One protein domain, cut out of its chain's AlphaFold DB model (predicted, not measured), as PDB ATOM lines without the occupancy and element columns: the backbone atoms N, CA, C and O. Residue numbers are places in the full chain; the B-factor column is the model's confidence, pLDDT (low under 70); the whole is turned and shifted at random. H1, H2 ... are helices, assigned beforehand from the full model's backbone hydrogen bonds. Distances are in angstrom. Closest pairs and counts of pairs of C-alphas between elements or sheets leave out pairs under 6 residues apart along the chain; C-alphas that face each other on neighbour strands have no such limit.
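What this domain is: This is residues 175 to 240 of the 248 residues of an uncharacterized protein of Cystoisospora suis (UniProt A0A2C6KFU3). A long helix, H1, is followed by a tight turn and a shorter helix, H2, that folds back the opposite way, and a long stretch without named elements, residues 206 to 240, winds past both helices and ends in a tail. The printed part has 66 residues with two named helices, H1 then H2, and no named strand; its class is all helix, though under half of the residues, 27 of 66, are in named elements. It is compact, with a radius of gyration of the C-alphas of 11.2 A and spans of 32 by 27 by 21 A.

How they stand to each other: H1, residues 175 to 192, and H2, residues 197 to 205, are close but not clearly touching; their closest C-alphas, those of Leu 190 and Ile 197, are 6.0 A apart. They run opposite ways at a shallow tilt of 25 degrees. In both helices every O i to N i+4 pair is within hydrogen-bond range.

Where its parts are: H1 begins at C-alpha 175 (-43.295, 16.418, -51.628) and measures 26.1 A from first to last C-alpha. H2 measures 11.8 A and ends at C-alpha 205 (-49.555, 20.908, -32.375).

The domain as a whole: The two C-alphas farthest apart, those of Glu 192 and Arg 240, are 33.6 A apart. The printed part has no cut, and pLDDT is under 70 at residues 237 to 240.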
ATOM      1  N   LYS A 175     -42.669  15.780 -52.802       73.31
ATOM      2  CA  LYS A 175     -43.295  16.418 -51.628       73.31
ATOM      3  C   LYS A 175     -43.335  15.511 -50.392       73.31
ATOM      4  O   LYS A 175     -43.102  15.975 -49.279       73.31
ATOM      5  N   ASP A 176     -43.635  14.233 -50.578       72.38
ATOM      6  CA  ASP A 176     -43.733  13.276 -49.474       72.38
ATOM      7  C   ASP A 176     -42.364  12.980 -48.848       72.38
ATOM      8  O   ASP A 176     -42.252  12.890 -47.623       72.38
ATOM      9  N   PHE A 177     -41.303  12.962 -49.659       76.75
ATOM     10  CA  PHE A 177     -39.936  12.886 -49.161       76.75
ATOM     11  C   PHE A 177     -39.551  14.160 -48.391       76.75
ATOM     12  O   PHE A 177     -39.002  14.075 -47.290       76.75
ATOM     13  N   SER A 178     -39.942  15.342 -48.884       77.38
ATOM     14  CA  SER A 178     -39.762  16.616 -48.168       77.38
ATOM     15  C   SER A 178     -40.384  16.586 -46.768       77.38
ATOM     16  O   SER A 178     -39.818  17.132 -45.819       77.38
ATOM     17  N   ASN A 179     -41.533  15.917 -46.615       83.25
ATOM     18  CA  ASN A 179     -42.187  15.760 -45.320       83.25
ATOM     19  C   ASN A 179     -41.348  14.893 -44.373       83.25
ATOM     20  O   ASN A 179     -41.137  15.264 -43.218       83.25
ATOM     21  N   ALA A 180     -40.857  13.748 -44.852       80.75
ATOM     22  CA  ALA A 180     -40.035  12.844 -44.054       80.75
ATOM     23  C   ALA A 180     -38.704  13.493 -43.632       80.75
ATOM     24  O   ALA A 180     -38.283  13.365 -42.477       80.75
ATOM     25  N   VAL A 181     -38.089  14.259 -44.535       84.50
ATOM     26  CA  VAL A 181     -36.906  15.085 -44.265       84.50
ATOM     27  C   VAL A 181     -37.179  16.104 -43.169       84.50
ATOM     28  O   VAL A 181     -36.428  16.157 -42.197       84.50
ATOM     29  N   TYR A 182     -38.272  16.872 -43.274       88.19
ATOM     30  CA  TYR A 182     -38.636  17.865 -42.260       88.19
ATOM     31  C   TYR A 182     -38.693  17.237 -40.865       88.19
ATOM     32  O   TYR A 182     -38.100  17.751 -39.915       88.19
ATOM     33  N   TRP A 183     -39.390  16.104 -40.740       90.00
ATOM     34  CA  TRP A 183     -39.539  15.427 -39.454       90.00
ATOM     35  C   TRP A 183     -38.226  14.840 -38.942       90.00
ATOM     36  O   TRP A 183     -38.006  14.845 -37.732       90.00
ATOM     37  N   THR A 184     -37.347  14.385 -39.838       90.12
ATOM     38  CA  THR A 184     -36.028  13.846 -39.472       90.12
ATOM     39  C   THR A 184     -35.130  14.958 -38.949       90.12
ATOM     40  O   THR A 184     -34.607  14.857 -37.843       90.12
ATOM     41  N   CYS A 185     -35.063  16.075 -39.674       89.81
ATOM     42  CA  CYS A 185     -34.374  17.285 -39.241       89.81
ATOM     43  C   CYS A 185     -34.878  17.811 -37.904       89.81
ATOM     44  O   CYS A 185     -34.082  18.227 -37.062       89.81
ATOM     45  N   LEU A 186     -36.189  17.769 -37.678       92.50
ATOM     46  CA  LEU A 186     -36.741  18.151 -36.391       92.50
ATOM     47  C   LEU A 186     -36.335  17.180 -35.273       92.50
ATOM     48  O   LEU A 186     -35.967  17.642 -34.196       92.50
ATOM     49  N   ASP A 187     -36.432  15.866 -35.480       92.88
ATOM     50  CA  ASP A 187     -36.075  14.878 -34.454       92.88
ATOM     51  C   ASP A 187     -34.601  14.980 -34.047       92.88
ATOM     52  O   ASP A 187     -34.305  15.026 -32.850       92.88
ATOM     53  N   ASP A 188     -33.700  15.098 -35.024       90.94
ATOM     54  CA  ASP A 188     -32.266  15.267 -34.782       90.94
ATOM     55  C   ASP A 188     -31.984  16.585 -34.048       90.94
ATOM     56  O   ASP A 188     -31.328  16.587 -33.004       90.94
ATOM     57  N   PHE A 189     -32.590  17.693 -34.493       91.19
ATOM     58  CA  PHE A 189     -32.482  18.975 -33.796       91.19
ATOM     59  C   PHE A 189     -32.948  18.874 -32.337       91.19
ATOM     60  O   PHE A 189     -32.306  19.407 -31.431       91.19
ATOM     61  N   LEU A 190     -34.064  18.186 -32.083       93.75
ATOM     62  CA  LEU A 190     -34.588  17.995 -30.732       93.75
ATOM     63  C   LEU A 190     -33.695  17.091 -29.878       93.75
ATOM     64  O   LEU A 190     -33.663  17.287 -28.661       93.75
ATOM     65  N   ARG A 191     -32.974  16.142 -30.489       93.81
ATOM     66  CA  ARG A 191     -31.997  15.276 -29.810       93.81
ATOM     67  C   ARG A 191     -30.827  16.077 -29.276       93.81
ATOM     68  O   ARG A 191     -30.448  15.908 -28.121       93.81
ATOM     69  N   GLU A 192     -30.333  17.004 -30.079       92.88
ATOM     70  CA  GLU A 192     -29.283  17.939 -29.680       92.88
ATOM     71  C   GLU A 192     -29.793  19.003 -28.694       92.88
ATOM     72  O   GLU A 192     -29.031  19.535 -27.888       92.88
ATOM     73  N   ASN A 193     -31.096  19.301 -28.720       93.69
ATOM     74  CA  ASN A 193     -31.702  20.411 -27.987       93.69
ATOM     75  C   ASN A 193     -32.918  19.974 -27.133       93.69
ATOM     76  O   ASN A 193     -34.035  20.476 -27.317       93.69
ATOM     77  N   PRO A 194     -32.743  19.092 -26.127       94.94
ATOM     78  CA  PRO A 194     -33.852  18.486 -25.377       94.94
ATOM     79  C   PRO A 194     -34.670  19.480 -24.529       94.94
ATOM     80  O   PRO A 194     -35.794  19.192 -24.088       94.94
ATOM     81  N   SER A 195     -34.140  20.679 -24.276       94.62
ATOM     82  CA  SER A 195     -34.870  21.778 -23.633       94.62
ATOM     83  C   SER A 195     -35.998  22.328 -24.518       94.62
ATOM     84  O   SER A 195     -37.029  22.749 -23.988       94.62
ATOM     85  N   PHE A 196     -35.868  22.242 -25.847       94.06
ATOM     86  CA  PHE A 196     -36.811  22.816 -26.810       94.06
ATOM     87  C   PHE A 196     -38.026  21.936 -27.108       94.06
ATOM     88  O   PHE A 196     -39.024  22.452 -27.607       94.06
ATOM     89  N   ILE A 197     -38.004  20.649 -26.755       95.06
ATOM     90  CA  ILE A 197     -39.054  19.670 -27.103       95.06
ATOM     91  C   ILE A 197     -40.456  20.157 -26.725       95.06
ATOM     92  O   ILE A 197     -41.372  20.160 -27.547       95.06
ATOM     93  N   SER A 198     -40.631  20.635 -25.489       93.12
ATOM     94  CA  SER A 198     -41.934  21.107 -25.012       93.12
ATOM     95  C   SER A 198     -42.461  22.287 -25.826       93.12
ATOM     96  O   SER A 198     -43.658  22.330 -26.123       93.12
ATOM     97  N   LEU A 199     -41.582  23.232 -26.181       93.25
ATOM     98  CA  LEU A 199     -41.924  24.395 -26.998       93.25
ATOM     99  C   LEU A 199     -42.215  23.976 -28.440       93.25
ATOM    100  O   LEU A 199     -43.247  24.370 -28.977       93.25
ATOM    101  N   ALA A 200     -41.359  23.141 -29.030       93.38
ATOM    102  CA  ALA A 200     -41.514  22.657 -30.392       93.38
ATOM    103  C   ALA A 200     -42.864  21.966 -30.571       93.38
ATOM    104  O   ALA A 200     -43.644  22.361 -31.429       93.38
ATOM    105  N   PHE A 201     -43.216  21.029 -29.690       93.00
ATOM    106  CA  PHE A 201     -44.522  20.381 -29.759       93.00
ATOM    107  C   PHE A 201     -45.684  21.364 -29.571       93.00
ATOM    108  O   PHE A 201     -46.689  21.229 -30.252       93.00
ATOM    109  N   ARG A 202     -45.580  22.382 -28.698       90.88
ATOM    110  CA  ARG A 202     -46.647  23.403 -28.581       90.88
ATOM    111  C   ARG A 202     -46.850  24.166 -29.892       90.88
ATOM    112  O   ARG A 202     -47.988  24.460 -30.251       90.88
ATOM    113  N   LEU A 203     -45.767  24.504 -30.588       91.31
ATOM    114  CA  LEU A 203     -45.834  25.198 -31.873       91.31
ATOM    115  C   LEU A 203     -46.400  24.276 -32.962       91.31
ATOM    116  O   LEU A 203     -47.382  24.635 -33.602       91.31
ATOM    117  N   LEU A 204     -45.874  23.059 -33.084       90.69
ATOM    118  CA  LEU A 204     -46.304  22.073 -34.081       90.69
ATOM    119  C   LEU A 204     -47.768  21.659 -33.908       90.69
ATOM    120  O   LEU A 204     -48.531  21.693 -34.868       90.69
ATOM    121  N   ASP A 205     -48.182  21.331 -32.680       86.88
ATOM    122  CA  ASP A 205     -49.555  20.908 -32.375       86.88
ATOM    123  C   ASP A 205     -50.569  22.056 -32.608       86.88
ATOM    124  O   ASP A 205     -51.767  21.811 -32.740       86.88
ATOM    125  N   SER A 206     -50.097  23.311 -32.687       86.38
ATOM    126  CA  SER A 206     -50.902  24.493 -33.036       86.38
ATOM    127  C   SER A 206     -50.720  24.972 -34.483       86.38
ATOM    128  O   SER A 206     -51.214  26.046 -34.828       86.38
ATOM    129  N   GLY A 207     -50.015  24.206 -35.323       84.81
ATOM    130  CA  GLY A 207     -49.751  24.545 -36.726       84.81
ATOM    131  C   GLY A 207     -48.847  25.768 -36.919       84.81
ATOM    132  O   GLY A 207     -48.833  26.361 -37.995       84.81
ATOM    133  N   ARG A 208     -48.117  26.189 -35.880       87.38
ATOM    134  CA  ARG A 208     -47.211  27.339 -35.942       87.38
ATOM    135  C   ARG A 208     -45.844  26.925 -36.489       87.38
ATOM    136  O   ARG A 208     -45.369  25.836 -36.163       87.38
ATOM    137  N   PRO A 209     -45.181  27.801 -37.264       87.00
ATOM    138  CA  PRO A 209     -43.846  27.524 -37.763       87.00
ATOM    139  C   PRO A 209     -42.831  27.458 -36.622       87.00
ATOM    140  O   PRO A 209     -42.913  28.204 -35.640       87.00
ATOM    141  N   LEU A 210     -41.852  26.573 -36.776       87.81
ATOM    142  CA  LEU A 210     -40.685  26.522 -35.911       87.81
ATOM    143  C   LEU A 210     -39.627  27.523 -36.392       87.81
ATOM    144  O   LEU A 210     -39.464  27.709 -37.603       87.81
ATOM    145  N   PRO A 211     -38.857  28.137 -35.476       81.31
ATOM    146  CA  PRO A 211     -37.674  28.895 -35.861       81.31
ATOM    147  C   PRO A 211     -36.740  28.024 -36.715       81.31
ATOM    148  O   PRO A 211     -36.485  26.875 -36.361       81.31
ATOM    149  N   LYS A 212     -36.228  28.576 -37.820       77.19
ATOM    150  CA  LYS A 212     -35.313  27.934 -38.790       77.19
ATOM    151  C   LYS A 212     -35.895  26.797 -39.644       77.19
ATOM    152  O   LYS A 212     -35.494  26.685 -40.792       77.19
ATOM    153  N   LEU A 213     -36.834  25.998 -39.133       81.12
ATOM    154  CA  LEU A 213     -37.455  24.897 -39.891       81.12
ATOM    155  C   LEU A 213     -38.715  25.322 -40.659       81.12
ATOM    156  O   LEU A 213     -39.096  24.668 -41.622       81.12
ATOM    157  N   GLY A 214     -39.370  26.414 -40.258       85.38
ATOM    158  CA  GLY A 214     -40.580  26.894 -40.921       85.38
ATOM    159  C   GLY A 214     -41.835  26.103 -40.540       85.38
ATOM    160  O   GLY A 214     -41.906  25.481 -39.473       85.38
ATOM    161  N   ALA A 215     -42.866  26.198 -41.380       85.56
ATOM    162  CA  ALA A 215     -44.166  25.578 -41.133       85.56
ATOM    163  C   ALA A 215     -44.080  24.044 -41.232       85.56
ATOM    164  O   ALA A 215     -43.443  23.543 -42.160       85.56
ATOM    165  N   PRO A 216     -44.716  23.293 -40.314       86.81
ATOM    166  CA  PRO A 216     -44.757  21.847 -40.431       86.81
ATOM    167  C   PRO A 216     -45.564  21.428 -41.664       86.81
ATOM    168  O   PRO A 216     -46.627  22.000 -41.918       86.81
ATOM    169  N   PRO A 217     -45.112  20.405 -42.407       85.25
ATOM    170  CA  PRO A 217     -45.788  19.946 -43.618       85.25
ATOM    171  C   PRO A 217     -47.116  19.221 -43.346       85.25
ATOM    172  O   PRO A 217     -47.892  18.971 -44.266       85.25
ATOM    173  N   GLY A 218     -47.383  18.860 -42.089       87.50
ATOM    174  CA  GLY A 218     -48.576  18.132 -41.678       87.50
ATOM    175  C   GLY A 218     -48.571  17.794 -40.185       87.50
ATOM    176  O   GLY A 218     -47.846  18.424 -39.409       87.50
ATOM    177  N   PRO A 219     -49.379  16.809 -39.760       88.50
ATOM    178  CA  PRO A 219     -49.346  16.282 -38.400       88.50
ATOM    179  C   PRO A 219     -47.986  15.662 -38.066       88.50
ATOM    180  O   PRO A 219     -47.386  14.982 -38.896       88.50
ATOM    181  N   ARG A 220     -47.521  15.872 -36.830       90.94
ATOM    182  CA  ARG A 220     -46.262  15.301 -36.334       90.94
ATOM    183  C   ARG A 220     -46.363  13.767 -36.251       90.94
ATOM    184  O   ARG A 220     -47.233  13.287 -35.520       90.94
ATOM    185  N   PRO A 221     -45.464  13.006 -36.903       90.12
ATOM    186  CA  PRO A 221     -45.384  11.557 -36.750       90.12
ATOM    187  C   PRO A 221     -45.057  11.141 -35.313       90.12
ATOM    188  O   PRO A 221     -44.332  11.837 -34.600       90.12
ATOM    189  N   GLU A 222     -45.539   9.969 -34.897       89.94
ATOM    190  CA  GLU A 222     -45.366   9.482 -33.520       89.94
ATOM    191  C   GLU A 222     -43.903   9.278 -33.116       89.94
ATOM    192  O   GLU A 222     -43.558   9.413 -31.944       89.94
ATOM    193  N   TRP A 223     -43.029   8.975 -34.073       90.50
ATOM    194  CA  TRP A 223     -41.621   8.709 -33.801       90.50
ATOM    195  C   TRP A 223     -40.815   9.970 -33.456       90.50
ATOM    196  O   TRP A 223     -39.762   9.853 -32.829       90.50
ATOM    197  N   VAL A 224     -41.299  11.167 -33.804       92.12
ATOM    198  CA  VAL A 224     -40.564  12.421 -33.585       92.12
ATOM    199  C   VAL A 224     -40.404  12.695 -32.089       92.12
ATOM    200  O   VAL A 224     -41.385  12.908 -31.365       92.12
ATOM    201  N   ALA A 225     -39.147  12.723 -31.649       95.00
ATOM    202  CA  ALA A 225     -38.681  12.841 -30.274       95.00
ATOM    203  C   ALA A 225     -39.220  11.758 -29.325       95.00
ATOM    204  O   ALA A 225     -39.354  11.994 -28.124       95.00
ATOM    205  N   ARG A 226     -39.517  10.553 -29.843       93.81
ATOM    206  CA  ARG A 226     -40.033   9.409 -29.058       93.81
ATOM    207  C   ARG A 226     -39.084   8.934 -27.959       93.81
ATOM    208  O   ARG A 226     -39.523   8.347 -26.979       93.81
ATOM    209  N   TRP A 227     -37.797   9.217 -28.107       93.75
ATOM    210  CA  TRP A 227     -36.757   8.917 -27.124       93.75
ATOM    211  C   TRP A 227     -36.808   9.826 -25.880       93.75
ATOM    212  O   TRP A 227     -36.120   9.555 -24.901       93.75
ATOM    213  N   SER A 228     -37.587  10.914 -25.894       95.88
ATOM    214  CA  SER A 228     -37.651  11.872 -24.788       95.88
ATOM    215  C   SER A 228     -38.755  11.544 -23.783       95.88
ATOM    216  O   SER A 228     -39.887  11.275 -24.166       95.88
ATOM    217  N   GLU A 229     -38.494  11.736 -22.488       94.06
ATOM    218  CA  GLU A 229     -39.531  11.702 -21.439       94.06
ATOM    219  C   GLU A 229     -40.612  12.782 -21.622       94.06
ATOM    220  O   GLU A 229     -41.733  12.655 -21.134       94.06
ATOM    221  N   LYS A 230     -40.293  13.860 -22.352       93.00
ATOM    222  CA  LYS A 230     -41.244  14.929 -22.698       93.00
ATOM    223  C   LYS A 230     -42.117  14.564 -23.901       93.00
ATOM    224  O   LYS A 230     -42.941  15.386 -24.326       93.00
ATOM    225  N   TRP A 231     -41.912  13.377 -24.479       94.25
ATOM    226  CA  TRP A 231     -42.715  12.879 -25.580       94.25
ATOM    227  C   TRP A 231     -44.187  12.795 -25.189       94.25
ATOM    228  O   TRP A 231     -44.558  12.441 -24.072       94.25
ATOM    229  N   ARG A 232     -45.048  13.140 -26.140       91.75
ATOM    230  CA  ARG A 232     -46.493  12.966 -26.021       91.75
ATOM    231  C   ARG A 232     -47.089  12.713 -27.403       91.75
ATOM    232  O   ARG A 232     -46.561  13.274 -28.373       91.75
ATOM    233  N   PRO A 233     -48.188  11.947 -27.498       87.75
ATOM    234  CA  PRO A 233     -48.882  11.742 -28.762       87.75
ATOM    235  C   PRO A 233     -49.388  13.076 -29.320       87.75
ATOM    236  O   PRO A 233     -49.692  14.006 -28.562       87.75
ATOM    237  N   TYR A 234     -49.460  13.174 -30.649       84.81
ATOM    238  CA  TYR A 234     -50.050  14.327 -31.322       84.81
ATOM    239  C   TYR A 234     -51.507  14.489 -30.873       84.81
ATOM    240  O   TYR A 234     -52.299  13.548 -30.920       84.81
ATOM    241  N   LYS A 235     -51.856  15.693 -30.417       79.31
ATOM    242  CA  LYS A 235     -53.236  16.062 -30.103       79.31
ATOM    243  C   LYS A 235     -53.663  17.102 -31.127       79.31
ATOM    244  O   LYS A 235     -53.192  18.236 -31.013       79.31
ATOM    245  N   PRO A 236     -54.514  16.758 -32.110       70.56
ATOM    246  CA  PRO A 236     -55.021  17.759 -33.033       70.56
ATOM    247  C   PRO A 236     -55.677  18.869 -32.218       70.56
ATOM    248  O   PRO A 236     -56.478  18.588 -31.320       70.56
ATOM    249  N   SER A 237     -55.300  20.126 -32.475       65.06
ATOM    250  CA  SER A 237     -55.974  21.245 -31.829       65.06
ATOM    251  C   SER A 237     -57.450  21.127 -32.188       65.06
ATOM    252  O   SER A 237     -57.794  21.220 -33.368       65.06
ATOM    253  N   VAL A 238     -58.310  20.872 -31.199       60.84
ATOM    254  CA  VAL A 238     -59.760  20.903 -31.404       60.84
ATOM    255  C   VAL A 238     -60.040  22.253 -32.038       60.84
ATOM    256  O   VAL A 238     -59.729  23.278 -31.425       60.84
ATOM    257  N   ALA A 239     -60.511  22.251 -33.290       55.53
ATOM    258  CA  ALA A 239     -60.796  23.474 -34.019       55.53
ATOM    259  C   ALA A 239     -61.621  24.358 -33.088       55.53
ATOM    260  O   ALA A 239     -62.690  23.945 -32.631       55.53
ATOM    261  N   ARG A 240     -61.070  25.517 -32.707       52.22
ATOM    262  CA  ARG A 240     -61.755  26.415 -31.783       52.22
ATOM    263  C   ARG A 240     -63.091  26.727 -32.459       52.22
ATOM    264  O   ARG A 240     -63.049  27.246 -33.577       52.22
TER     265      ARG A 240